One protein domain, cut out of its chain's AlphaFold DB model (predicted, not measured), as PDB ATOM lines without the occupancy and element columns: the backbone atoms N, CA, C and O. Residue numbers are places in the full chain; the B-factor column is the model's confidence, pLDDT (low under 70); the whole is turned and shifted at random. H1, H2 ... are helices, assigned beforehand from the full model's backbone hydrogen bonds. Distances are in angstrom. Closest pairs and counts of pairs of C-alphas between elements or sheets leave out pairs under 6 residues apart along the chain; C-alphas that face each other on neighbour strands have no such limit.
ATOM      1  N   GLU A   2     131.350  96.397 130.747       62.84
ATOM      2  CA  GLU A   2     131.896  97.591 130.071       62.84
ATOM      3  C   GLU A   2     130.956  98.817 130.073       62.84
ATOM      4  O   GLU A   2     131.315  99.878 130.582       62.84
ATOM      5  N   ASN A   3     129.698  98.658 129.631       72.88
ATOM      6  CA  ASN A   3     128.716  99.755 129.610       72.88
ATOM      7  C   ASN A   3     128.412 100.341 131.001       72.88
ATOM      8  O   ASN A   3     128.183 101.541 131.125       72.88
ATOM      9  N   SER A   4     128.418  99.517 132.051       80.75
ATOM     10  CA  SER A   4     128.132  99.957 133.423       80.75
ATOM     11  C   SER A   4     129.307 100.726 134.029       80.75
ATOM     12  O   SER A   4     129.095 101.708 134.737       80.75
ATOM     13  N   ILE A   5     130.540 100.315 133.718       79.44
ATOM     14  CA  ILE A   5     131.773 100.970 134.175       79.44
ATOM     15  C   ILE A   5     131.911 102.341 133.511       79.44
ATOM     16  O   ILE A   5     132.082 103.350 134.195       79.44
ATOM     17  N   LEU A   6     131.752 102.393 132.185       83.12
ATOM     18  CA  LEU A   6     131.765 103.643 131.423       83.12
ATOM     19  C   LEU A   6     130.679 104.603 131.913       83.12
ATOM     20  O   LEU A   6     130.939 105.787 132.130       83.12
ATOM     21  N   TYR A   7     129.472 104.089 132.159       86.88
ATOM     22  CA  TYR A   7     128.389 104.883 132.724       86.88
ATOM     23  C   TYR A   7     128.755 105.455 134.102       86.88
ATOM     24  O   TYR A   7     128.645 106.661 134.305       86.88
ATOM     25  N   PHE A   8     129.269 104.643 135.030       87.44
ATOM     26  CA  PHE A   8     129.645 105.111 136.367       87.44
ATOM     27  C   PHE A   8     130.737 106.192 136.332       87.44
ATOM     28  O   PHE A   8     130.554 107.280 136.886       87.44
ATOM     29  N   PHE A   9     131.842 105.937 135.623       88.38
ATOM     30  CA  PHE A   9     132.963 106.878 135.538       88.38
ATOM     31  C   PHE A   9     132.642 108.139 134.728       88.38
ATOM     32  O   PHE A   9     133.255 109.174 134.968       88.38
ATOM     33  N   SER A  10     131.653 108.095 133.829       91.12
ATOM     34  CA  SER A  10     131.127 109.291 133.151       91.12
ATOM     35  C   SER A  10     130.101 110.072 133.985       91.12
ATOM     36  O   SER A  10     129.997 111.291 133.838       91.12
ATOM     37  N   THR A  11     129.388 109.408 134.902       92.69
ATOM     38  CA  THR A  11     128.389 110.037 135.783       92.69
ATOM     39  C   THR A  11     129.048 110.909 136.847       92.69
ATOM     40  O   THR A  11     128.564 112.001 137.142       92.69
ATOM     41  N   ILE A  12     130.178 110.462 137.400       92.06
ATOM     42  CA  ILE A  12     130.927 111.201 138.425       92.06
ATOM     43  C   ILE A  12     131.244 112.644 137.968       92.06
ATOM     44  O   ILE A  12     130.833 113.578 138.659       92.06
ATOM     45  N   PRO A  13     131.870 112.875 136.796       92.94
ATOM     46  CA  PRO A  13     132.101 114.207 136.252       92.94
ATOM     47  C   PRO A  13     130.862 115.096 136.201       92.94
ATOM     48  O   PRO A  13     130.917 116.260 136.594       92.94
ATOM     49  N   GLN A  14     129.747 114.537 135.731       93.88
ATOM     50  CA  GLN A  14     128.496 115.264 135.534       93.88
ATOM     51  C   GLN A  14     127.898 115.708 136.871       93.88
ATOM     52  O   GLN A  14     127.555 116.879 137.043       93.88
ATOM     53  N   VAL A  15     127.829 114.789 137.840       94.56
ATOM     54  CA  VAL A  15     127.301 115.067 139.181       94.56
ATOM     55  C   VAL A  15     128.159 116.114 139.885       94.56
ATOM     56  O   VAL A  15     127.629 117.090 140.415       94.56
ATOM     57  N   PHE A  16     129.483 115.970 139.849       93.12
ATOM     58  CA  PHE A  16     130.380 116.921 140.497       93.12
ATOM     59  C   PHE A  16     130.365 118.301 139.843       93.12
ATOM     60  O   PHE A  16     130.349 119.301 140.559       93.12
ATOM     61  N   ALA A  17     130.297 118.388 138.512       93.31
ATOM     62  CA  ALA A  17     130.150 119.668 137.822       93.31
ATOM     63  C   ALA A  17     128.855 120.392 138.237       93.31
ATOM     64  O   ALA A  17     128.887 121.585 138.549       93.31
ATOM     65  N   ALA A  18     127.736 119.663 138.318       94.06
ATOM     66  CA  ALA A  18     126.461 120.213 138.773       94.06
ATOM     67  C   ALA A  18     126.517 120.684 140.237       94.06
ATOM     68  O   ALA A  18     126.053 121.780 140.558       94.06
ATOM     69  N   ILE A  19     127.133 119.897 141.126       93.25
ATOM     70  CA  ILE A  19     127.299 120.259 142.540       93.25
ATOM     71  C   ILE A  19     128.182 121.499 142.690       93.25
ATOM     72  O   ILE A  19     127.819 122.398 143.446       93.25
ATOM     73  N   ILE A  20     129.311 121.584 141.974       93.62
ATOM     74  CA  ILE A  20     130.184 122.767 142.003       93.62
ATOM     75  C   ILE A  20     129.387 124.011 141.606       93.62
ATOM     76  O   ILE A  20     129.444 125.013 142.317       93.62
ATOM     77  N   ALA A  21     128.613 123.939 140.518       92.88
ATOM     78  CA  ALA A  21     127.789 125.055 140.065       92.88
ATOM     79  C   ALA A  21     126.773 125.489 141.137       92.88
ATOM     80  O   ALA A  21     126.690 126.673 141.463       92.88
ATOM     81  N   LEU A  22     126.053 124.536 141.741       91.50
ATOM     82  CA  LEU A  22     125.090 124.817 142.812       91.50
ATOM     83  C   LEU A  22     125.759 125.435 144.046       91.50
ATOM     84  O   LEU A  22     125.302 126.465 144.542       91.50
ATOM     85  N   VAL A  23     126.858 124.848 144.526       91.06
ATOM     86  CA  VAL A  23     127.623 125.373 145.669       91.06
ATOM     87  C   VAL A  23     128.087 126.798 145.388       91.06
ATOM     88  O   VAL A  23     127.973 127.657 146.261       91.06
ATOM     89  N   PHE A  24     128.547 127.080 144.169       90.94
ATOM     90  CA  PHE A  24     129.013 128.409 143.793       90.94
ATOM     91  C   PHE A  24     127.904 129.461 143.887       90.94
ATOM     92  O   PHE A  24     128.143 130.546 144.413       90.94
ATOM     93  N   VAL A  25     126.678 129.124 143.469       91.75
ATOM     94  CA  VAL A  25     125.510 130.007 143.617       91.75
ATOM     95  C   VAL A  25     125.265 130.341 145.092       91.75
ATOM     96  O   VAL A  25     125.196 131.517 145.448       91.75
ATOM     97  N   PHE A  26     125.203 129.339 145.975       89.88
ATOM     98  CA  PHE A  26     124.978 129.569 147.412       89.88
ATOM     99  C   PHE A  26     126.104 130.366 148.074       89.88
ATOM    100  O   PHE A  26     125.841 131.267 148.875       89.88
ATOM    101  N   VAL A  27     127.355 130.058 147.736       91.25
ATOM    102  CA  VAL A  27     128.521 130.784 148.248       91.25
ATOM    103  C   VAL A  27     128.468 132.238 147.794       91.25
ATOM    104  O   VAL A  27     128.638 133.127 148.623       91.25
ATOM    105  N   PHE A  28     128.160 132.497 146.524       90.88
ATOM    106  CA  PHE A  28     128.049 133.853 145.994       90.88
ATOM    107  C   PHE A  28     126.959 134.662 146.707       90.88
ATOM    108  O   PHE A  28     127.226 135.770 147.176       90.88
ATOM    109  N   PHE A  29     125.767 134.086 146.888       90.56
ATOM    110  CA  PHE A  29     124.700 134.719 147.669       90.56
ATOM    111  C   PHE A  29     125.131 135.015 149.110       90.56
ATOM    112  O   PHE A  29     124.861 136.103 149.624       90.56
ATOM    113  N   LYS A  30     125.830 134.084 149.770       90.62
ATOM    114  CA  LYS A  30     126.304 134.305 151.141       90.62
ATOM    115  C   LYS A  30     127.380 135.385 151.218       90.62
ATOM    116  O   LYS A  30     127.334 136.197 152.138       90.62
ATOM    117  N   LEU A  31     128.310 135.426 150.264       88.94
ATOM    118  CA  LEU A  31     129.345 136.462 150.193       88.94
ATOM    119  C   LEU A  31     128.727 137.857 150.056       88.94
ATOM    120  O   LEU A  31     129.097 138.750 150.813       88.94
ATOM    121  N   GLN A  32     127.716 138.015 149.196       87.56
ATOM    122  CA  GLN A  32     126.947 139.263 149.116       87.56
ATOM    123  C   GLN A  32     126.241 139.599 150.436       87.56
ATOM    124  O   GLN A  32     126.146 140.764 150.818       87.56
ATOM    125  N   GLY A  33     125.729 138.584 151.137       86.94
ATOM    126  CA  GLY A  33     125.148 138.741 152.467       86.94
ATOM    127  C   GLY A  33     126.160 139.263 153.490       86.94
ATOM    128  O   GLY A  33     125.834 140.176 154.242       86.94
ATOM    129  N   PHE A  34     127.389 138.738 153.489       86.69
ATOM    130  CA  PHE A  34     128.457 139.235 154.357       86.69
ATOM    131  C   PHE A  34     128.818 140.686 154.053       86.69
ATOM    132  O   PHE A  34     128.938 141.465 154.992       86.69
ATOM    133  N   ASP A  35     128.924 141.062 152.777       82.44
ATOM    134  CA  ASP A  35     129.238 142.444 152.391       82.44
ATOM    135  C   ASP A  35     128.152 143.421 152.871       82.44
ATOM    136  O   ASP A  35     128.467 144.460 153.449       82.44
ATOM    137  N   LYS A  36     126.869 143.049 152.745       83.75
ATOM    138  CA  LYS A  36     125.748 143.837 153.289       83.75
ATOM    139  C   LYS A  36     125.788 143.941 154.814       83.75
ATOM    140  O   LYS A  36     125.567 145.021 155.356       83.75
ATOM    141  N   SER A  37     126.056 142.839 155.514       85.19
ATOM    142  CA  SER A  37     126.167 142.846 156.979       85.19
ATOM    143  C   SER A  37     127.336 143.707 157.456       85.19
ATOM    144  O   SER A  37     127.201 144.426 158.444       85.19
ATOM    145  N   LEU A  38     128.464 143.670 156.743       80.19
ATOM    146  CA  LEU A  38     129.626 144.505 157.028       80.19
ATOM    147  C   LEU A  38     129.294 145.993 156.838       80.19
ATOM    148  O   LEU A  38     129.618 146.800 157.705       80.19
ATOM    149  N   ASP A  39     128.582 146.345 155.764       74.31
ATOM    150  CA  ASP A  39     128.111 147.713 155.499       74.31
ATOM    151  C   ASP A  39     127.229 148.261 156.634       74.31
ATOM    152  O   ASP A  39     127.391 149.412 157.055       74.31
ATOM    153  N   VAL A  40     126.322 147.435 157.167       79.81
ATOM    154  CA  VAL A  40     125.483 147.802 158.321       79.81
ATOM    155  C   VAL A  40     126.347 148.036 159.560       79.81
ATOM    156  O   VAL A  40     126.243 149.091 160.180       79.81
ATOM    157  N   VAL A  41     127.259 147.111 159.881       81.00
ATOM    158  CA  VAL A  41     128.152 147.241 161.046       81.00
ATOM    159  C   VAL A  41     129.044 148.484 160.936       81.00
ATOM    160  O   VAL A  41     129.240 149.185 161.928       81.00
ATOM    161  N   CYS A  42     129.539 148.808 159.740       72.06
ATOM    162  CA  CYS A  42     130.296 150.034 159.477       72.06
ATOM    163  C   CYS A  42     129.459 151.297 159.683       72.06
ATOM    164  O   CYS A  42     129.938 152.267 160.274       72.06
ATOM    165  N   THR A  43     128.213 151.285 159.212       73.62
ATOM    166  CA  THR A  43     127.283 152.409 159.371       73.62
ATOM    167  C   THR A  43     126.961 152.641 160.845       73.62
ATOM    168  O   THR A  43     127.059 153.774 161.318       73.62
ATOM    169  N   ASP A  44     126.686 151.572 161.593       76.56
ATOM    170  CA  ASP A  44     126.441 151.627 163.036       76.56
ATOM    171  C   ASP A  44     127.675 152.128 163.796       76.56
ATOM    172  O   ASP A  44     127.570 152.985 164.674       76.56
ATOM    173  N   PHE A  45     128.867 151.644 163.434       75.00
ATOM    174  CA  PHE A  45     130.124 152.054 164.063       75.00
ATOM    175  C   PHE A  45     130.408 153.543 163.843       75.00
ATOM    176  O   PHE A  45     130.714 154.266 164.793       75.00
ATOM    177  N   ALA A  46     130.243 154.029 162.610       68.69
ATOM    178  CA  ALA A  46     130.367 155.450 162.300       68.69
ATOM    179  C   ALA A  46     129.289 156.292 162.999       68.69
ATOM    180  O   ALA A  46     129.574 157.413 163.416       68.69
ATOM    181  N   GLY A  47     128.078 155.753 163.170       67.81
ATOM    182  CA  GLY A  47     127.006 156.378 163.941       67.81
ATOM    183  C   GLY A  47     127.391 156.583 165.407       67.81
ATOM    184  O   GLY A  47     127.283 157.698 165.910       67.81
ATOM    185  N   VAL A  48     127.924 155.546 166.066       71.38
ATOM    186  CA  VAL A  48     128.394 155.619 167.466       71.38
ATOM    187  C   VAL A  48     129.581 156.573 167.619       71.38
ATOM    188  O   VAL A  48     129.698 157.255 168.643       71.38
ATOM    189  N   LEU A  49     130.453 156.652 166.608       68.44
ATOM    190  CA  LEU A  49     131.506 157.663 166.562       68.44
ATOM    191  C   LEU A  49     130.902 159.067 166.431       68.44
ATOM    192  O   LEU A  49     131.165 159.914 167.274       68.44
ATOM    193  N   GLY A  50     130.051 159.313 165.436       62.00
ATOM    194  CA  GLY A  50     129.467 160.629 165.165       62.00
ATOM    195  C   GLY A  50     128.589 161.174 166.296       62.00
ATOM    196  O   GLY A  50     128.675 162.360 166.610       62.00
ATOM    197  N   SER A  51     127.800 160.322 166.958       59.03
ATOM    198  CA  SER A  51     126.887 160.730 168.037       59.03
ATOM    199  C   SER A  51     127.603 161.149 169.325       59.03
ATOM    200  O   SER A  51     127.049 161.914 170.104       59.03
ATOM    201  N   ASN A  52     128.830 160.667 169.546       50.44
ATOM    202  CA  ASN A  52     129.639 160.970 170.735       50.44
ATOM    203  C   ASN A  52     130.802 161.941 170.447       50.44
ATOM    204  O   ASN A  52     131.562 162.280 171.354       50.44
ATOM    205  N   VAL A  53     130.983 162.363 169.191       46.62
ATOM    206  CA  VAL A  53     132.078 163.249 168.740       46.62
ATOM    207  C   VAL A  53     131.688 164.730 168.756       46.62
ATOM    208  O   VAL A  53     132.568 165.582 168.688       46.62
ATOM    209  N   SER A  54     130.414 165.073 168.976       40.59
ATOM    210  CA  SER A  54     129.995 166.469 169.178       40.59
ATOM    211  C   SER A  54     130.534 167.110 170.468       40.59
ATOM    212  O   SER A  54     130.415 168.322 170.616       40.59
ATOM    213  N   GLN A  55     131.147 166.344 171.381       40.66
ATOM    214  CA  GLN A  55     131.620 166.875 172.666       40.66
ATOM    215  C   GLN A  55     133.125 166.791 172.936       40.66
ATOM    216  O   GLN A  55     133.541 167.375 173.931       40.66
ATOM    217  N   ILE A  56     133.954 166.097 172.135       40.72
ATOM    218  CA  ILE A  56     135.314 165.772 172.621       40.72
ATOM    219  C   ILE A  56     136.505 166.176 171.733       40.72
ATOM    220  O   ILE A  56     137.472 166.634 172.319       40.72
ATOM    221  N   PHE A  57     136.523 166.135 170.392       38.12
ATOM    222  CA  PHE A  57     137.762 166.543 169.683       38.12
ATOM    223  C   PHE A  57     137.572 167.003 168.231       38.12
ATOM    224  O   PHE A  57     136.697 166.541 167.499       38.12
ATOM    225  N   SER A  58     138.464 167.902 167.819       35.75
ATOM    226  CA  SER A  58     138.634 168.552 166.516       35.75
ATOM    227  C   SER A  58     138.956 167.589 165.356       35.75
ATOM    228  O   SER A  58     140.011 167.662 164.729       35.75
ATOM    229  N   TRP A  59     138.000 166.745 164.957       40.31
ATOM    230  CA  TRP A  59     138.062 165.962 163.705       40.31
ATOM    231  C   TRP A  59     137.764 166.790 162.441       40.31
ATOM    232  O   TRP A  59     137.465 166.256 161.375       40.31
ATOM    233  N   GLN A  60     137.935 168.112 162.515       37.94
ATOM    234  CA  GLN A  60     137.767 169.043 161.396       37.94
ATOM    235  C   GLN A  60     138.745 168.773 160.230       37.94
ATOM    236  O   GLN A  60     138.586 169.339 159.153       37.94
ATOM    237  N   ARG A  61     139.722 167.868 160.405       39.47
ATOM    238  CA  ARG A  61     140.632 167.396 159.346       39.47
ATOM    239  C   ARG A  61     140.196 166.140 158.590       39.47
ATOM    240  O   ARG A  61     140.848 165.815 157.605       39.47
ATOM    241  N   LEU A  62     139.124 165.452 158.991       40.38
ATOM    242  CA  LEU A  62     138.661 164.234 158.300       40.38
ATOM    243  C   LEU A  62     137.307 164.366 157.600       40.38
ATOM    244  O   LEU A  62     136.797 163.400 157.038       40.38
ATOM    245  N   GLY A  63     136.793 165.597 157.530       38.84
ATOM    246  CA  GLY A  63     135.507 165.898 156.917       38.84
ATOM    247  C   GLY A  63     134.349 165.331 157.738       38.84
ATOM    248  O   GLY A  63     134.526 164.489 158.616       38.84
ATOM    249  N   SER A  64     133.148 165.843 157.495       43.94
ATOM    250  CA  SER A  64     131.920 165.365 158.131       43.94
ATOM    251  C   SER A  64     131.800 163.839 158.038       43.94
ATOM    252  O   SER A  64     132.380 163.220 157.151       43.94
ATOM    253  N   GLY A  65     131.013 163.200 158.911       45.00
ATOM    254  CA  GLY A  65     130.806 161.740 158.877       45.00
ATOM    255  C   GLY A  65     130.422 161.188 157.491       45.00
ATOM    256  O   GLY A  65     130.722 160.039 157.182       45.00
ATOM    257  N   SER A  66     129.860 162.027 156.612       42.78
ATOM    258  CA  SER A  66     129.637 161.738 155.190       42.78
ATOM    259  C   SER A  66     130.922 161.609 154.354       42.78
ATOM    260  O   SER A  66     130.977 160.742 153.485       42.78
ATOM    261  N   THR A  67     131.950 162.424 154.610       42.25
ATOM    262  CA  THR A  67     133.262 162.446 153.939       42.25
ATOM    263  C   THR A  67     134.156 161.299 154.401       42.25
ATOM    264  O   THR A  67     134.860 160.712 153.581       42.25
ATOM    265  N   PHE A  68     134.067 160.905 155.677       47.62
ATOM    266  CA  PHE A  68     134.645 159.646 156.158       47.62
ATOM    267  C   PHE A  68     134.015 158.470 155.402       47.62
ATOM    268  O   PHE A  68     134.719 157.672 154.793       47.62
ATOM    269  N   MET A  69     132.681 158.431 155.311       45.59
ATOM    270  CA  MET A  69     131.960 157.342 154.651       45.59
ATOM    271  C   MET A  69     132.172 157.270 153.129       45.59
ATOM    272  O   MET A  69     132.123 156.180 152.567       45.59
ATOM    273  N   THR A  70     132.430 158.392 152.445       43.03
ATOM    274  CA  THR A  70     132.683 158.421 150.988       43.03
ATOM    275  C   THR A  70     134.153 158.216 150.624       43.03
ATOM    276  O   THR A  70     134.427 157.436 149.713       43.03
ATOM    277  N   ASN A  71     135.104 158.814 151.349       41.19
ATOM    278  CA  ASN A  71     136.533 158.606 151.076       41.19
ATOM    279  C   ASN A  71     137.045 157.243 151.573       41.19
ATOM    280  O   ASN A  71     138.001 156.715 151.006       41.19
ATOM    281  N   TYR A  72     136.417 156.643 152.593       48.84
ATOM    282  CA  TYR A  72     136.851 155.349 153.133       48.84
ATOM    283  C   TYR A  72     136.115 154.143 152.524       48.84
ATOM    284  O   TYR A  72     136.708 153.065 152.469       48.84
ATOM    285  N   LYS A  73     134.900 154.300 151.964       42.78
ATOM    286  CA  LYS A  73     134.170 153.211 151.270       42.78
ATOM    287  C   LYS A  73     134.968 152.563 150.136       42.78
ATOM    288  O   LYS A  73     134.847 151.367 149.915       42.78
ATOM    289  N   ALA A  74     135.794 153.333 149.426       38.78
ATOM    290  CA  ALA A  74     136.533 152.842 148.263       38.78
ATOM    291  C   ALA A  74     137.872 152.156 148.605       38.78
ATOM    292  O   ALA A  74     138.407 151.433 147.770       38.78
ATOM    293  N   LYS A  75     138.428 152.371 149.811       38.69
ATOM    294  CA  LYS A  75     139.790 151.925 150.173       38.69
ATOM    295  C   LYS A  75     139.841 150.887 151.307       38.69
ATOM    296  O   LYS A  75     140.879 150.261 151.479       38.69
ATOM    297  N   TYR A  76     138.749 150.677 152.052       46.78
ATOM    298  CA  TYR A  76     138.767 149.902 153.306       46.78
ATOM    299  C   TYR A  76     138.056 148.548 153.303       46.78
ATOM    300  O   TYR A  76     138.168 147.828 154.289       46.78
ATOM    301  N   PHE A  77     137.412 148.132 152.212       46.97
ATOM    302  CA  PHE A  77     136.681 146.855 152.166       46.97
ATOM    303  C   PHE A  77     137.525 145.590 152.431       46.97
ATOM    304  O   PHE A  77     136.945 144.521 152.606       46.97
ATOM    305  N   SER A  78     138.864 145.675 152.481       47.22
ATOM    306  CA  SER A  78     139.713 144.543 152.881       47.22
ATOM    307  C   SER A  78     140.134 144.533 154.358       47.22
ATOM    308  O   SER A  78     140.480 143.460 154.839       47.22
ATOM    309  N   ASN A  79     140.123 145.674 155.069       57.66
ATOM    310  CA  ASN A  79     140.753 145.823 156.398       57.66
ATOM    311  C   ASN A  79     139.882 146.640 157.384       57.66
ATOM    312  O   ASN A  79     140.398 147.373 158.231       57.66
ATOM    313  N   ILE A  80     138.552 146.570 157.269       62.91
ATOM    314  CA  ILE A  80     137.628 147.318 158.142       62.91
ATOM    315  C   ILE A  80     137.823 146.930 159.610       62.91
ATOM    316  O   ILE A  80     137.854 147.807 160.479       62.91
ATOM    317  N   SER A  81     138.015 145.639 159.889       62.19
ATOM    318  CA  SER A  81     138.283 145.161 161.245       62.19
ATOM    319  C   SER A  81     139.549 145.772 161.857       62.19
ATOM    320  O   SER A  81     139.508 146.219 163.001       62.19
ATOM    321  N   GLU A  82     140.648 145.881 161.104       63.75
ATOM    322  CA  GLU A  82     141.908 146.479 161.572       63.75
ATOM    323  C   GLU A  82     141.750 147.957 161.946       63.75
ATOM    324  O   GLU A  82     142.292 148.411 162.956       63.75
ATOM    325  N   VAL A  83     140.965 148.712 161.173       62.94
ATOM    326  CA  VAL A  83     140.660 150.114 161.499       62.94
ATOM    327  C   VAL A  83     139.841 150.208 162.769       62.94
ATOM    328  O   VAL A  83     140.153 151.021 163.638       62.94
ATOM    329  N   MET A  84     138.802 149.380 162.892       67.38
ATOM    330  CA  MET A  84     137.970 149.360 164.090       67.38
ATOM    331  C   MET A  84     138.790 148.967 165.325       67.38
ATOM    332  O   MET A  84     138.602 149.567 166.382       67.38
ATOM    333  N   ILE A  85     139.730 148.021 165.193       66.31
ATOM    334  CA  ILE A  85     140.684 147.640 166.246       66.31
ATOM    335  C   ILE A  85     141.519 148.850 166.662       66.31
ATOM    336  O   ILE A  85     141.565 149.169 167.851       66.31
ATOM    337  N   LYS A  86     142.116 149.562 165.698       67.00
ATOM    338  CA  LYS A  86     142.949 150.736 165.973       67.00
ATOM    339  C   LYS A  86     142.167 151.837 166.695       67.00
ATOM    340  O   LYS A  86     142.592 152.295 167.753       67.00
ATOM    341  N   VAL A  87     140.984 152.184 166.188       66.44
ATOM    342  CA  VAL A  87     140.113 153.211 166.786       66.44
ATOM    343  C   VAL A  87     139.663 152.826 168.198       66.44
ATOM    344  O   VAL A  87     139.603 153.686 169.076       66.44
ATOM    345  N   CYS A  88     139.356 151.548 168.448       65.88
ATOM    346  CA  CYS A  88     139.015 151.088 169.795       65.88
ATOM    347  C   CYS A  88     140.221 151.174 170.742       65.88
ATOM    348  O   CYS A  88     140.069 151.668 171.855       65.88
ATOM    349  N   SER A  89     141.410 150.759 170.289       68.00
ATOM    350  CA  SER A  89     142.629 150.785 171.108       68.00
ATOM    351  C   SER A  89     143.064 152.202 171.500       68.00
ATOM    352  O   SER A  89     143.495 152.416 172.627       68.00
ATOM    353  N   GLU A  90     142.875 153.184 170.611       67.12
ATOM    354  CA  GLU A  90     143.157 154.601 170.885       67.12
ATOM    355  C   GLU A  90     142.141 155.225 171.860       67.12
ATOM    356  O   GLU A  90     142.457 156.187 172.551       67.12
ATOM    357  N   ARG A  91     140.918 154.678 171.953       62.84
ATOM    358  CA  ARG A  91     139.891 155.153 172.897       62.84
ATOM    359  C   ARG A  91     139.922 154.469 174.258       62.84
ATOM    360  O   ARG A  91     139.452 155.063 175.222       62.84
ATOM    361  N   GLU A  92     140.434 153.246 174.362       61.38
ATOM    362  CA  GLU A  92     140.588 152.571 175.660       61.38
ATOM    363  C   GLU A  92     141.616 153.269 176.570       61.38
ATOM    364  O   GLU A  92     141.516 153.152 177.793       61.38
ATOM    365  N   SER A  93     142.557 154.036 176.004       59.56
ATOM    366  CA  SER A  93     143.520 154.841 176.770       59.56
ATOM    367  C   SER A  93     142.939 156.132 177.361       59.56
ATOM    368  O   SER A  93     143.453 156.611 178.372       59.56
ATOM    369  N   ASP A  94     141.851 156.665 176.793       58.47
ATOM    370  CA  ASP A  94     141.206 157.908 177.236       58.47
ATOM    371  C   ASP A  94     140.039 157.590 178.192       58.47
ATOM    372  O   ASP A  94     138.944 157.190 177.792       58.47
ATOM    373  N   LYS A  95     140.280 157.705 179.502       53.88
ATOM    374  CA  LYS A  95     139.376 157.205 180.552       53.88
ATOM    375  C   LYS A  95     138.046 157.968 180.742       53.88
ATOM    376  O   LYS A  95     137.948 159.186 180.654       53.88
ATOM    377  N   GLU A  96     137.074 157.160 181.183       54.38
ATOM    378  CA  GLU A  96     135.924 157.390 182.086       54.38
ATOM    379  C   GLU A  96     134.596 157.990 181.596       54.38
ATOM    380  O   GLU A  96     133.565 157.418 181.953       54.38
ATOM    381  N   SER A  97     134.523 159.027 180.758       53.94
ATOM    382  CA  SER A  97     133.201 159.656 180.517       53.94
ATOM    383  C   SER A  97     132.273 158.898 179.554       53.94
ATOM    384  O   SER A  97     131.085 159.206 179.480       53.94
ATOM    385  N   ASN A  98     132.772 157.887 178.828       63.62
ATOM    386  CA  ASN A  98     132.007 157.254 177.746       63.62
ATOM    387  C   ASN A  98     132.172 155.722 177.641       63.62
ATOM    388  O   ASN A  98     132.168 155.151 176.547       63.62
ATOM    389  N   GLN A  99     132.285 155.030 178.785       67.50
ATOM    390  CA  GLN A  99     132.453 153.565 178.842       67.50
ATOM    391  C   GLN A  99     131.403 152.787 178.028       67.50
ATOM    392  O   GLN A  99     131.724 151.764 177.426       67.50
ATOM    393  N   GLN A 100     130.156 153.262 177.971       72.25
ATOM    394  CA  GLN A 100     129.097 152.594 177.210       72.25
ATOM    395  C   GLN A 100     129.303 152.714 175.691       72.25
ATOM    396  O   GLN A 100     129.099 151.742 174.964       72.25
ATOM    397  N   ALA A 101     129.757 153.875 175.211       68.06
ATOM    398  CA  ALA A 101     130.092 154.080 173.805       68.06
ATOM    399  C   ALA A 101     131.278 153.201 173.385       68.06
ATOM    400  O   ALA A 101     131.210 152.527 172.359       68.06
ATOM    401  N   VAL A 102     132.322 153.129 174.220       71.06
ATOM    402  CA  VAL A 102     133.489 152.262 173.985       71.06
ATOM    403  C   VAL A 102     133.079 150.786 173.945       71.06
ATOM    404  O   VAL A 102     133.431 150.078 173.004       71.06
ATOM    405  N   ARG A 103     132.237 150.326 174.883       76.50
ATOM    406  CA  ARG A 103     131.691 148.954 174.863       76.50
ATOM    407  C   ARG A 103     130.889 148.652 173.594       76.50
ATOM    408  O   ARG A 103     130.971 147.539 173.078       76.50
ATOM    409  N   ASN A 104     130.120 149.613 173.085       77.88
ATOM    410  CA  ASN A 104     129.367 149.441 171.841       77.88
ATOM    411  C   ASN A 104     130.292 149.365 170.617       77.88
ATOM    412  O   ASN A 104     130.079 148.507 169.760       77.88
ATOM    413  N   LEU A 105     131.343 150.190 170.564       74.19
ATOM    414  CA  LEU A 105     132.359 150.131 169.507       74.19
ATOM    415  C   LEU A 105     133.094 148.783 169.509       74.19
ATOM    416  O   LEU A 105     133.230 148.174 168.450       74.19
ATOM    417  N   ILE A 106     133.475 148.267 170.684       79.88
ATOM    418  CA  ILE A 106     134.122 146.951 170.818       79.88
ATOM    419  C   ILE A 106     133.205 145.834 170.307       79.88
ATOM    420  O   ILE A 106     133.641 145.011 169.507       79.88
ATOM    421  N   LYS A 107     131.918 145.839 170.681       83.69
ATOM    422  CA  LYS A 107     130.945 144.845 170.190       83.69
ATOM    423  C   LYS A 107     130.786 144.878 168.669       83.69
ATOM    424  O   LYS A 107     130.663 143.825 168.047       83.69
ATOM    425  N   LEU A 108     130.744 146.067 168.068       80.44
ATOM    426  CA  LEU A 108     130.633 146.221 166.615       80.44
ATOM    427  C   LEU A 108     131.914 145.770 165.904       80.44
ATOM    428  O   LEU A 108     131.836 145.046 164.915       80.44
ATOM    429  N   LYS A 109     133.080 146.105 166.464       82.00
ATOM    430  CA  LYS A 109     134.386 145.613 166.013       82.00
ATOM    431  C   LYS A 109     134.448 144.082 166.049       82.00
ATOM    432  O   LYS A 109     134.811 143.471 165.050       82.00
ATOM    433  N   ASP A 110     134.047 143.454 167.155       84.44
ATOM    434  CA  ASP A 110     134.045 141.989 167.282       84.44
ATOM    435  C   ASP A 110     133.100 141.335 166.258       84.44
ATOM    436  O   ASP A 110     133.450 140.325 165.646       84.44
ATOM    437  N   LYS A 111     131.931 141.942 165.998       86.69
ATOM    438  CA  LYS A 111     131.024 141.497 164.928       86.69
ATOM    439  C   LYS A 111     131.673 141.587 163.546       86.69
ATOM    440  O   LYS A 111     131.560 140.637 162.778       86.69
ATOM    441  N   ALA A 112     132.349 142.693 163.228       82.69
ATOM    442  CA  ALA A 112     133.036 142.859 161.947       82.69
ATOM    443  C   ALA A 112     134.145 141.808 161.758       82.69
ATOM    444  O   ALA A 112     134.193 141.150 160.721       82.69
ATOM    445  N   VAL A 113     134.972 141.586 162.789       85.38
ATOM    446  CA  VAL A 113     136.018 140.546 162.795       85.38
ATOM    447  C   VAL A 113     135.416 139.160 162.556       85.38
ATOM    448  O   VAL A 113     135.941 138.384 161.758       85.38
ATOM    449  N   HIS A 114     134.300 138.843 163.217       88.19
ATOM    450  CA  HIS A 114     133.630 137.556 163.040       88.19
ATOM    451  C   HIS A 114     133.107 137.376 161.605       88.19
ATOM    452  O   HIS A 114     133.315 136.321 161.008       88.19
ATOM    453  N   ILE A 115     132.488 138.411 161.024       87.12
ATOM    454  CA  ILE A 115     131.994 138.385 159.638       87.12
ATOM    455  C   ILE A 115     133.147 138.164 158.648       87.12
ATOM    456  O   ILE A 115     133.036 137.329 157.748       87.12
ATOM    457  N   GLU A 116     134.266 138.874 158.807       85.94
ATOM    458  CA  GLU A 116     135.440 138.712 157.939       85.94
ATOM    459  C   GLU A 116     136.079 137.320 158.079       85.94
ATOM    460  O   GLU A 116     136.452 136.698 157.078       85.94
ATOM    461  N   SER A 117     136.157 136.796 159.306       88.31
ATOM    462  CA  SER A 117     136.646 135.440 159.579       88.31
ATOM    463  C   SER A 117     135.772 134.372 158.911       88.31
ATOM    464  O   SER A 117     136.287 133.476 158.228       88.31
ATOM    465  N   ASP A 118     134.445 134.496 159.023       89.25
ATOM    466  CA  ASP A 118     133.489 133.588 158.386       89.25
ATOM    467  C   ASP A 118     133.581 133.657 156.858       89.25
ATOM    468  O   ASP A 118     133.634 132.621 156.188       89.25
ATOM    469  N   LYS A 119     133.675 134.871 156.297       89.50
ATOM    470  CA  LYS A 119     133.878 135.101 154.859       89.50
ATOM    471  C   LYS A 119     135.153 134.414 154.365       89.50
ATOM    472  O   LYS A 119     135.115 133.675 153.379       89.50
ATOM    473  N   SER A 120     136.271 134.608 155.065       88.75
ATOM    474  CA  SER A 120     137.562 133.986 154.736       88.75
ATOM    475  C   SER A 120     137.495 132.459 154.806       88.75
ATOM    476  O   SER A 120     137.955 131.766 153.893       88.75
ATOM    477  N   THR A 121     136.864 131.922 155.851       90.19
ATOM    478  CA  THR A 121     136.675 130.478 156.042       90.19
ATOM    479  C   THR A 121     135.822 129.874 154.928       90.19
ATOM    480  O   THR A 121     136.190 128.838 154.366       90.19
ATOM    481  N   LEU A 122     134.729 130.541 154.544       91.31
ATOM    482  CA  LEU A 122     133.858 130.107 153.454       91.31
ATOM    483  C   LEU A 122     134.609 130.063 152.115       91.31
ATOM    484  O   LEU A 122     134.528 129.061 151.399       91.31
ATOM    485  N   ILE A 123     135.384 131.107 151.796       91.44
ATOM    486  CA  ILE A 123     136.185 131.173 150.561       91.44
ATOM    487  C   ILE A 123     137.234 130.056 150.536       91.44
ATOM    488  O   ILE A 123     137.339 129.333 149.543       91.44
ATOM    489  N   LYS A 124     137.988 129.875 151.629       91.75
ATOM    490  CA  LYS A 124     139.017 128.826 151.733       91.75
ATOM    491  C   LYS A 124     138.416 127.427 151.582       91.75
ATOM    492  O   LYS A 124     138.942 126.625 150.812       91.75
ATOM    493  N   SER A 125     137.302 127.157 152.265       91.06
ATOM    494  CA  SER A 125     136.604 125.868 152.187       91.06
ATOM    495  C   SER A 125     136.099 125.589 150.770       91.06
ATOM    496  O   SER A 125     136.355 124.517 150.225       91.06
ATOM    497  N   THR A 126     135.478 126.584 150.128       93.06
ATOM    498  CA  THR A 126     134.972 126.466 148.749       93.06
ATOM    499  C   THR A 126     136.104 126.218 147.757       93.06
ATOM    500  O   THR A 126     136.010 125.319 146.926       93.06
ATOM    501  N   LYS A 127     137.219 126.954 147.871       93.19
ATOM    502  CA  LYS A 127     138.404 126.744 147.025       93.19
ATOM    503  C   LYS A 127     138.940 125.318 147.162       93.19
ATOM    504  O   LYS A 127     139.210 124.671 146.153       93.19
ATOM    505  N   SER A 128     139.081 124.832 148.395       92.81
ATOM    506  CA  SER A 128     139.578 123.479 148.651       92.81
ATOM    507  C   SER A 128     138.634 122.407 148.099       92.81
ATOM    508  O   SER A 128     139.098 121.441 147.495       92.81
ATOM    509  N   PHE A 129     137.322 122.604 148.249       94.31
ATOM    510  CA  PHE A 129     136.302 121.725 147.684       94.31
ATOM    511  C   PHE A 129     136.357 121.682 146.150       94.31
ATOM    512  O   PHE A 129     136.298 120.598 145.568       94.31
ATOM    513  N   CYS A 130     136.519 122.831 145.486       93.94
ATOM    514  CA  CYS A 130     136.642 122.887 144.029       93.94
ATOM    515  C   CYS A 130     137.876 122.129 143.538       93.94
ATOM    516  O   CYS A 130     137.761 121.334 142.612       93.94
ATOM    517  N   ILE A 131     139.040 122.331 144.170       94.06
ATOM    518  CA  ILE A 131     140.276 121.617 143.808       94.06
ATOM    519  C   ILE A 131     140.065 120.106 143.928       94.06
ATOM    520  O   ILE A 131     140.320 119.378 142.973       94.06
ATOM    521  N   PHE A 132     139.541 119.649 145.068       94.94
ATOM    522  CA  PHE A 132     139.254 118.235 145.296       94.94
ATOM    523  C   PHE A 132     138.294 117.666 144.243       94.94
ATOM    524  O   PHE A 132     138.552 116.611 143.666       94.94
ATOM    525  N   SER A 133     137.218 118.393 143.947       94.56
ATOM    526  CA  SER A 133     136.218 117.973 142.965       94.56
ATOM    527  C   SER A 133     136.798 117.910 141.552       94.56
ATOM    528  O   SER A 133     136.565 116.931 140.853       94.56
ATOM    529  N   PHE A 134     137.608 118.889 141.134       94.88
ATOM    530  CA  PHE A 134     138.282 118.848 139.833       94.88
ATOM    531  C   PHE A 134     139.263 117.682 139.724       94.88
ATOM    532  O   PHE A 134     139.285 117.012 138.693       94.88
ATOM    533  N   SER A 135     140.030 117.394 140.779       94.19
ATOM    534  CA  SER A 135     140.886 116.207 140.814       94.19
ATOM    535  C   SER A 135     140.066 114.930 140.639       94.19
ATOM    536  O   SER A 135     140.424 114.090 139.820       94.19
ATOM    537  N   LEU A 136     138.931 114.814 141.330       94.19
ATOM    538  CA  LEU A 136     138.046 113.654 141.245       94.19
ATOM    539  C   LEU A 136     137.438 113.500 139.838       94.19
ATOM    540  O   LEU A 136     137.442 112.397 139.287       94.19
ATOM    541  N   ILE A 137     137.010 114.603 139.216       94.88
ATOM    542  CA  ILE A 137     136.543 114.642 137.822       94.88
ATOM    543  C   ILE A 137     137.640 114.130 136.877       94.88
ATOM    544  O   ILE A 137     137.405 113.188 136.122       94.88
ATOM    545  N   ILE A 138     138.847 114.701 136.941       94.69
ATOM    546  CA  ILE A 138     139.963 114.318 136.061       94.69
ATOM    547  C   ILE A 138     140.327 112.844 136.264       94.69
ATOM    548  O   ILE A 138     140.458 112.107 135.286       94.69
ATOM    549  N   SER A 139     140.433 112.390 137.515       92.38
ATOM    550  CA  SER A 139     140.724 110.992 137.831       92.38
ATOM    551  C   SER A 139     139.652 110.053 137.282       92.38
ATOM    552  O   SER A 139     140.001 109.050 136.670       92.38
ATOM    553  N   SER A 140     138.363 110.379 137.423       92.81
ATOM    554  CA  SER A 140     137.283 109.534 136.891       92.81
ATOM    555  C   SER A 140     137.298 109.444 135.360       92.81
ATOM    556  O   SER A 140     137.188 108.350 134.811       92.81
ATOM    557  N   LEU A 141     137.544 110.560 134.665       91.44
ATOM    558  CA  LEU A 141     137.664 110.581 133.204       91.44
ATOM    559  C   LEU A 141     138.904 109.833 132.709       91.44
ATOM    560  O   LEU A 141     138.856 109.202 131.656       91.44
ATOM    561  N   SER A 142     140.000 109.863 133.473       90.81
ATOM    562  CA  SER A 142     141.240 109.175 133.101       90.81
ATOM    563  C   SER A 142     141.093 107.653 133.034       90.81
ATOM    564  O   SER A 142     141.858 107.016 132.325       90.81
ATOM    565  N   VAL A 143     140.093 107.067 133.704       87.88
ATOM    566  CA  VAL A 143     139.840 105.613 133.730       87.88
ATOM    567  C   VAL A 143     139.162 105.120 132.441       87.88
ATOM    568  O   VAL A 143     139.354 103.974 132.032       87.88
ATOM    569  N   ILE A 144     138.405 105.992 131.767       86.00
ATOM    570  CA  ILE A 144     137.638 105.686 130.547       86.00
ATOM    571  C   ILE A 144     138.515 105.154 129.391       86.00
ATOM    572  O   ILE A 144     138.161 104.136 128.799       86.00
ATOM    573  N   PRO A 145     139.665 105.756 129.034       84.50
ATOM    574  CA  PRO A 145     140.499 105.210 127.958       84.50
ATOM    575  C   PRO A 145     141.156 103.866 128.310       84.50
ATOM    576  O   PRO A 145     141.511 103.110 127.407       84.50
ATOM    577  N   PHE A 146     141.306 103.535 129.597       83.81
ATOM    578  CA  PHE A 146     141.985 102.314 130.049       83.81
ATOM    579  C   PHE A 146     141.030 101.175 130.411       83.81
ATOM    580  O   PHE A 146     141.484 100.120 130.857       83.81
ATOM    581  N   THR A 147     139.720 101.347 130.210       79.00
ATOM    582  CA  THR A 147     138.712 100.399 130.706       79.00
ATOM    583  C   THR A 147     138.934  98.984 130.162       79.00
ATOM    584  O   THR A 147     138.910  98.032 130.933       79.00
ATOM    585  N   LYS A 148     139.310  98.849 128.882       76.62
ATOM    586  CA  LYS A 148     139.612  97.550 128.249       76.62
ATOM    587  C   LYS A 148     140.829  96.828 128.839       76.62
ATOM    588  O   LYS A 148     140.846  95.605 128.895       76.62
ATOM    589  N   CYS A 149     141.850  97.563 129.287       74.94
ATOM    590  CA  CYS A 149     142.993  96.963 129.986       74.94
ATOM    591  C   CYS A 149     142.618  96.563 131.417       74.94
ATOM    592  O   CYS A 149     143.068  95.531 131.910       74.94
ATOM    593  N   ILE A 150     141.788  97.372 132.073       74.31
ATOM    594  CA  ILE A 150     141.399  97.191 133.472       74.31
ATOM    595  C   ILE A 150     140.398  96.041 133.650       74.31
ATOM    596  O   ILE A 150     140.461  95.352 134.665       74.31
ATOM    597  N   GLU A 151     139.531  95.769 132.668       71.62
ATOM    598  CA  GLU A 151     138.573  94.650 132.724       71.62
ATOM    599  C   GLU A 151     139.244  93.279 132.909       71.62
ATOM    600  O   GLU A 151     138.632  92.361 133.447       71.62
ATOM    601  N   SER A 152     140.522  93.144 132.541       79.50
ATOM    602  CA  SER A 152     141.296  91.922 132.794       79.50
ATOM    603  C   SER A 152     141.618  91.682 134.280       79.50
ATOM    604  O   SER A 152     141.994  90.571 134.651       79.50
ATOM    605  N   ASN A 153     141.447  92.692 135.146       83.38
ATOM    606  CA  ASN A 153     141.736  92.634 136.578       83.38
ATOM    607  C   ASN A 153     140.557  93.163 137.417       83.38
ATOM    608  O   ASN A 153     140.545  94.305 137.885       83.38
ATOM    609  N   TYR A 154     139.574  92.290 137.642       80.44
ATOM    610  CA  TYR A 154     138.347  92.595 138.385       80.44
ATOM    611  C   TYR A 154     138.592  93.130 139.805       80.44
ATOM    612  O   TYR A 154     137.930  94.075 140.221       80.44
ATOM    613  N   LEU A 155     139.590  92.602 140.529       85.19
ATOM    614  CA  LEU A 155     139.925  93.074 141.880       85.19
ATOM    615  C   LEU A 155     140.382  94.538 141.885       85.19
ATOM    616  O   LEU A 155     140.059  95.293 142.801       85.19
ATOM    617  N   PHE A 156     141.145  94.952 140.873       85.31
ATOM    618  CA  PHE A 156     141.568  96.345 140.745       85.31
ATOM    619  C   PHE A 156     140.378  97.264 140.454       85.31
ATOM    620  O   PHE A 156     140.265  98.328 141.062       85.31
ATOM    621  N   LEU A 157     139.475  96.838 139.568       82.44
ATOM    622  CA  LEU A 157     138.272  97.590 139.221       82.44
ATOM    623  C   LEU A 157     137.338  97.781 140.429       82.44
ATOM    624  O   LEU A 157     136.874  98.899 140.656       82.44
ATOM    625  N   ASP A 158     137.109  96.734 141.222       84.88
ATOM    626  CA  ASP A 158     136.271  96.808 142.426       84.88
ATOM    627  C   ASP A 158     136.867  97.773 143.458       84.88
ATOM    628  O   ASP A 158     136.177  98.660 143.965       84.88
ATOM    629  N   ASN A 159     138.173  97.673 143.724       89.44
ATOM    630  CA  ASN A 159     138.862  98.586 144.639       89.44
ATOM    631  C   ASN A 159     138.788 100.043 144.165       89.44
ATOM    632  O   ASN A 159     138.558 100.952 144.966       89.44
ATOM    633  N   LEU A 160     138.952 100.269 142.860       89.06
ATOM    634  CA  LEU A 160     138.819 101.586 142.249       89.06
ATOM    635  C   LEU A 160     137.388 102.122 142.426       89.06
ATOM    636  O   LEU A 160     137.202 103.261 142.849       89.06
ATOM    637  N   PHE A 161     136.375 101.297 142.168       87.81
ATOM    638  CA  PHE A 161     134.971 101.658 142.353       87.81
ATOM    639  C   PHE A 161     134.668 102.069 143.802       87.81
ATOM    640  O   PHE A 161     134.134 103.159 144.036       87.81
ATOM    641  N   PHE A 162     135.081 101.260 144.785       91.00
ATOM    642  CA  PHE A 162     134.918 101.588 146.204       91.00
ATOM    643  C   PHE A 162     135.641 102.878 146.598       91.00
ATOM    644  O   PHE A 162     135.084 103.691 147.341       91.00
ATOM    645  N   LEU A 163     136.846 103.110 146.068       93.25
ATOM    646  CA  LEU A 163     137.592 104.344 146.298       93.25
ATOM    647  C   LEU A 163     136.814 105.571 145.802       93.25
ATOM    648  O   LEU A 163     136.665 106.542 146.545       93.25
ATOM    649  N   PHE A 164     136.271 105.534 144.581       92.62
ATOM    650  CA  PHE A 164     135.496 106.655 144.041       92.62
ATOM    651  C   PHE A 164     134.191 106.896 144.801       92.62
ATOM    652  O   PHE A 164     133.817 108.055 144.996       92.62
ATOM    653  N   ILE A 165     133.524 105.845 145.288       92.19
ATOM    654  CA  ILE A 165     132.364 105.998 146.178       92.19
ATOM    655  C   ILE A 165     132.773 106.699 147.472       92.19
ATOM    656  O   ILE A 165     132.139 107.680 147.858       92.19
ATOM    657  N   LEU A 166     133.842 106.241 148.127       94.94
ATOM    658  CA  LEU A 166     134.308 106.820 149.386       94.94
ATOM    659  C   LEU A 166     134.672 108.303 149.223       94.94
ATOM    660  O   LEU A 166     134.241 109.144 150.016       94.94
ATOM    661  N   LEU A 167     135.413 108.633 148.162       94.06
ATOM    662  CA  LEU A 167     135.765 110.012 147.825       94.06
ATOM    663  C   LEU A 167     134.519 110.855 147.515       94.06
ATOM    664  O   LEU A 167     134.453 112.020 147.911       94.06
ATOM    665  N   SER A 168     133.509 110.263 146.873       92.31
ATOM    666  CA  SER A 168     132.236 110.935 146.603       92.31
ATOM    667  C   SER A 168     131.474 111.251 147.886       92.31
ATOM    668  O   SER A 168     131.056 112.391 148.083       92.31
ATOM    669  N   VAL A 169     131.357 110.291 148.804       93.69
ATOM    670  CA  VAL A 169     130.736 110.507 150.121       93.69
ATOM    671  C   VAL A 169     131.459 111.617 150.886       93.69
ATOM    672  O   VAL A 169     130.813 112.511 151.437       93.69
ATOM    673  N   PHE A 170     132.795 111.616 150.872       92.50
ATOM    674  CA  PHE A 170     133.585 112.667 151.508       92.50
ATOM    675  C   PHE A 170     133.296 114.051 150.908       92.50
ATOM    676  O   PHE A 170     133.130 115.025 151.648       92.50
ATOM    677  N   ALA A 171     133.148 114.141 149.583       92.00
ATOM    678  CA  ALA A 171     132.755 115.381 148.923       92.00
ATOM    679  C   ALA A 171     131.392 115.892 149.404       92.00
ATOM    680  O   ALA A 171     131.260 117.073 149.716       92.00
ATOM    681  N   PHE A 172     130.392 115.014 149.514       91.62
ATOM    682  CA  PHE A 172     129.055 115.395 149.979       91.62
ATOM    683  C   PHE A 172     129.052 115.887 151.429       91.62
ATOM    684  O   PHE A 172     128.375 116.870 151.742       91.62
ATOM    685  N   ILE A 173     129.852 115.278 152.309       92.75
ATOM    686  CA  ILE A 173     130.048 115.781 153.680       92.75
ATOM    687  C   ILE A 173     130.628 117.202 153.647       92.75
ATOM    688  O   ILE A 173     130.228 118.069 154.428       92.75
ATOM    689  N   TRP A 174     131.553 117.470 152.724       90.88
ATOM    690  CA  TRP A 174     132.152 118.792 152.571       90.88
ATOM    691  C   TRP A 174     131.156 119.831 152.048       90.88
ATOM    692  O   TRP A 174     131.076 120.932 152.596       90.88
ATOM    693  N   VAL A 175     130.343 119.459 151.054       91.75
ATOM    694  CA  VAL A 175     129.233 120.277 150.540       91.75
ATOM    695  C   VAL A 175     128.273 120.634 151.668       91.75
ATOM    696  O   VAL A 175     127.950 121.807 151.843       91.75
ATOM    697  N   TYR A 176     127.874 119.654 152.483       90.69
ATOM    698  CA  TYR A 176     127.017 119.889 153.642       90.69
ATOM    699  C   TYR A 176     127.626 120.919 154.602       90.69
ATOM    700  O   TYR A 176     126.935 121.842 155.034       90.69
ATOM    701  N   ARG A 177     128.931 120.828 154.894       87.38
ATOM    702  CA  ARG A 177     129.618 121.822 155.735       87.38
ATOM    703  C   ARG A 177     129.575 123.221 155.122       87.38
ATOM    704  O   ARG A 177     129.225 124.159 155.835       87.38
ATOM    705  N   ILE A 178     129.877 123.362 153.829       89.44
ATOM    706  CA  ILE A 178     129.824 124.659 153.130       89.44
ATOM    707  C   ILE A 178     128.407 125.237 153.203       89.44
ATOM    708  O   ILE A 178     128.230 126.363 153.663       89.44
ATOM    709  N   LEU A 179     127.393 124.441 152.855       87.19
ATOM    710  CA  LEU A 179     125.994 124.865 152.892       87.19
ATOM    711  C   LEU A 179     125.530 125.224 154.306       87.19
ATOM    712  O   LEU A 179     124.830 126.218 154.476       87.19
ATOM    713  N   SER A 180     125.948 124.477 155.331       86.88
ATOM    714  CA  SER A 180     125.590 124.774 156.723       86.88
ATOM    715  C   SER A 180     126.101 126.145 157.178       86.88
ATOM    716  O   SER A 180     125.423 126.835 157.935       86.88
ATOM    717  N   VAL A 181     127.266 126.576 156.685       80.44
ATOM    718  CA  VAL A 181     127.808 127.918 156.942       80.44
ATOM    719  C   VAL A 181     127.081 128.958 156.091       80.44
ATOM    720  O   VAL A 181     126.729 130.026 156.589       80.44
ATOM    721  N   SER A 182     126.791 128.642 154.827       75.88
ATOM    722  CA  SER A 182     126.063 129.543 153.930       75.88
ATOM    723  C   SER A 182     124.628 129.827 154.380       75.88
ATOM    724  O   SER A 182     124.151 130.946 154.210       75.88
ATOM    725  N   LEU A 183     123.949 128.849 154.983       78.19
ATOM    726  CA  LEU A 183     122.545 128.949 155.396       78.19
ATOM    727  C   LEU A 183     122.343 129.468 156.827       78.19
ATOM    728  O   LEU A 183     121.219 129.831 157.176       78.19
ATOM    729  N   LYS A 184     123.392 129.529 157.660       76.94
ATOM    730  CA  LYS A 184     123.303 130.165 158.985       76.94
ATOM    731  C   LYS A 184     122.922 131.636 158.815       76.94
ATOM    732  O   LYS A 184     123.612 132.354 158.093       76.94
TER     733      LYS A 184
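This is residues 2 to 184 of the 185 residues of an uncharacterized protein of Bacteroidetes bacterium HGW-Bacteroidetes-16 (UniProt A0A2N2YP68). Two long helices, H1 and H4, run side by side as a rod; H5 folds back along one end, H3 packs on H4 at the other, a four-helix bundle, and small H2 is near H1. The printed part has 183 residues with five named helices, H1 to H5 in order, 156 residues in them, and no named strand, class all helix; it is extended, with a radius of gyration of the C-alphas of 25.8 A and spans of 85 by 28 by 21 A.

Start at H1, residues 2 to 53: it touches H4, residues 99 to 150, opposite ways at 12 degrees, a shallow tilt, the closest C-alphas, Pro 13 and Ile 137, 4.7 A apart. H3, residues 80 to 92, and H4 form a hairpin. Every O i to N i+4 pair is within hydrogen-bond range in H3, H2, residues 65 to 73, and H5, residues 154 to 183; H1 has 45 of 48, H4 42 of 48.

Find C-alpha 2 at (131.896, 97.591, 130.071); H1 runs 76.2 A. H5 ends at (122.545, 128.949, 155.396).

The printed part has no cut; the link H1 to H2 is long; residues 49 to 99 are among those under 70.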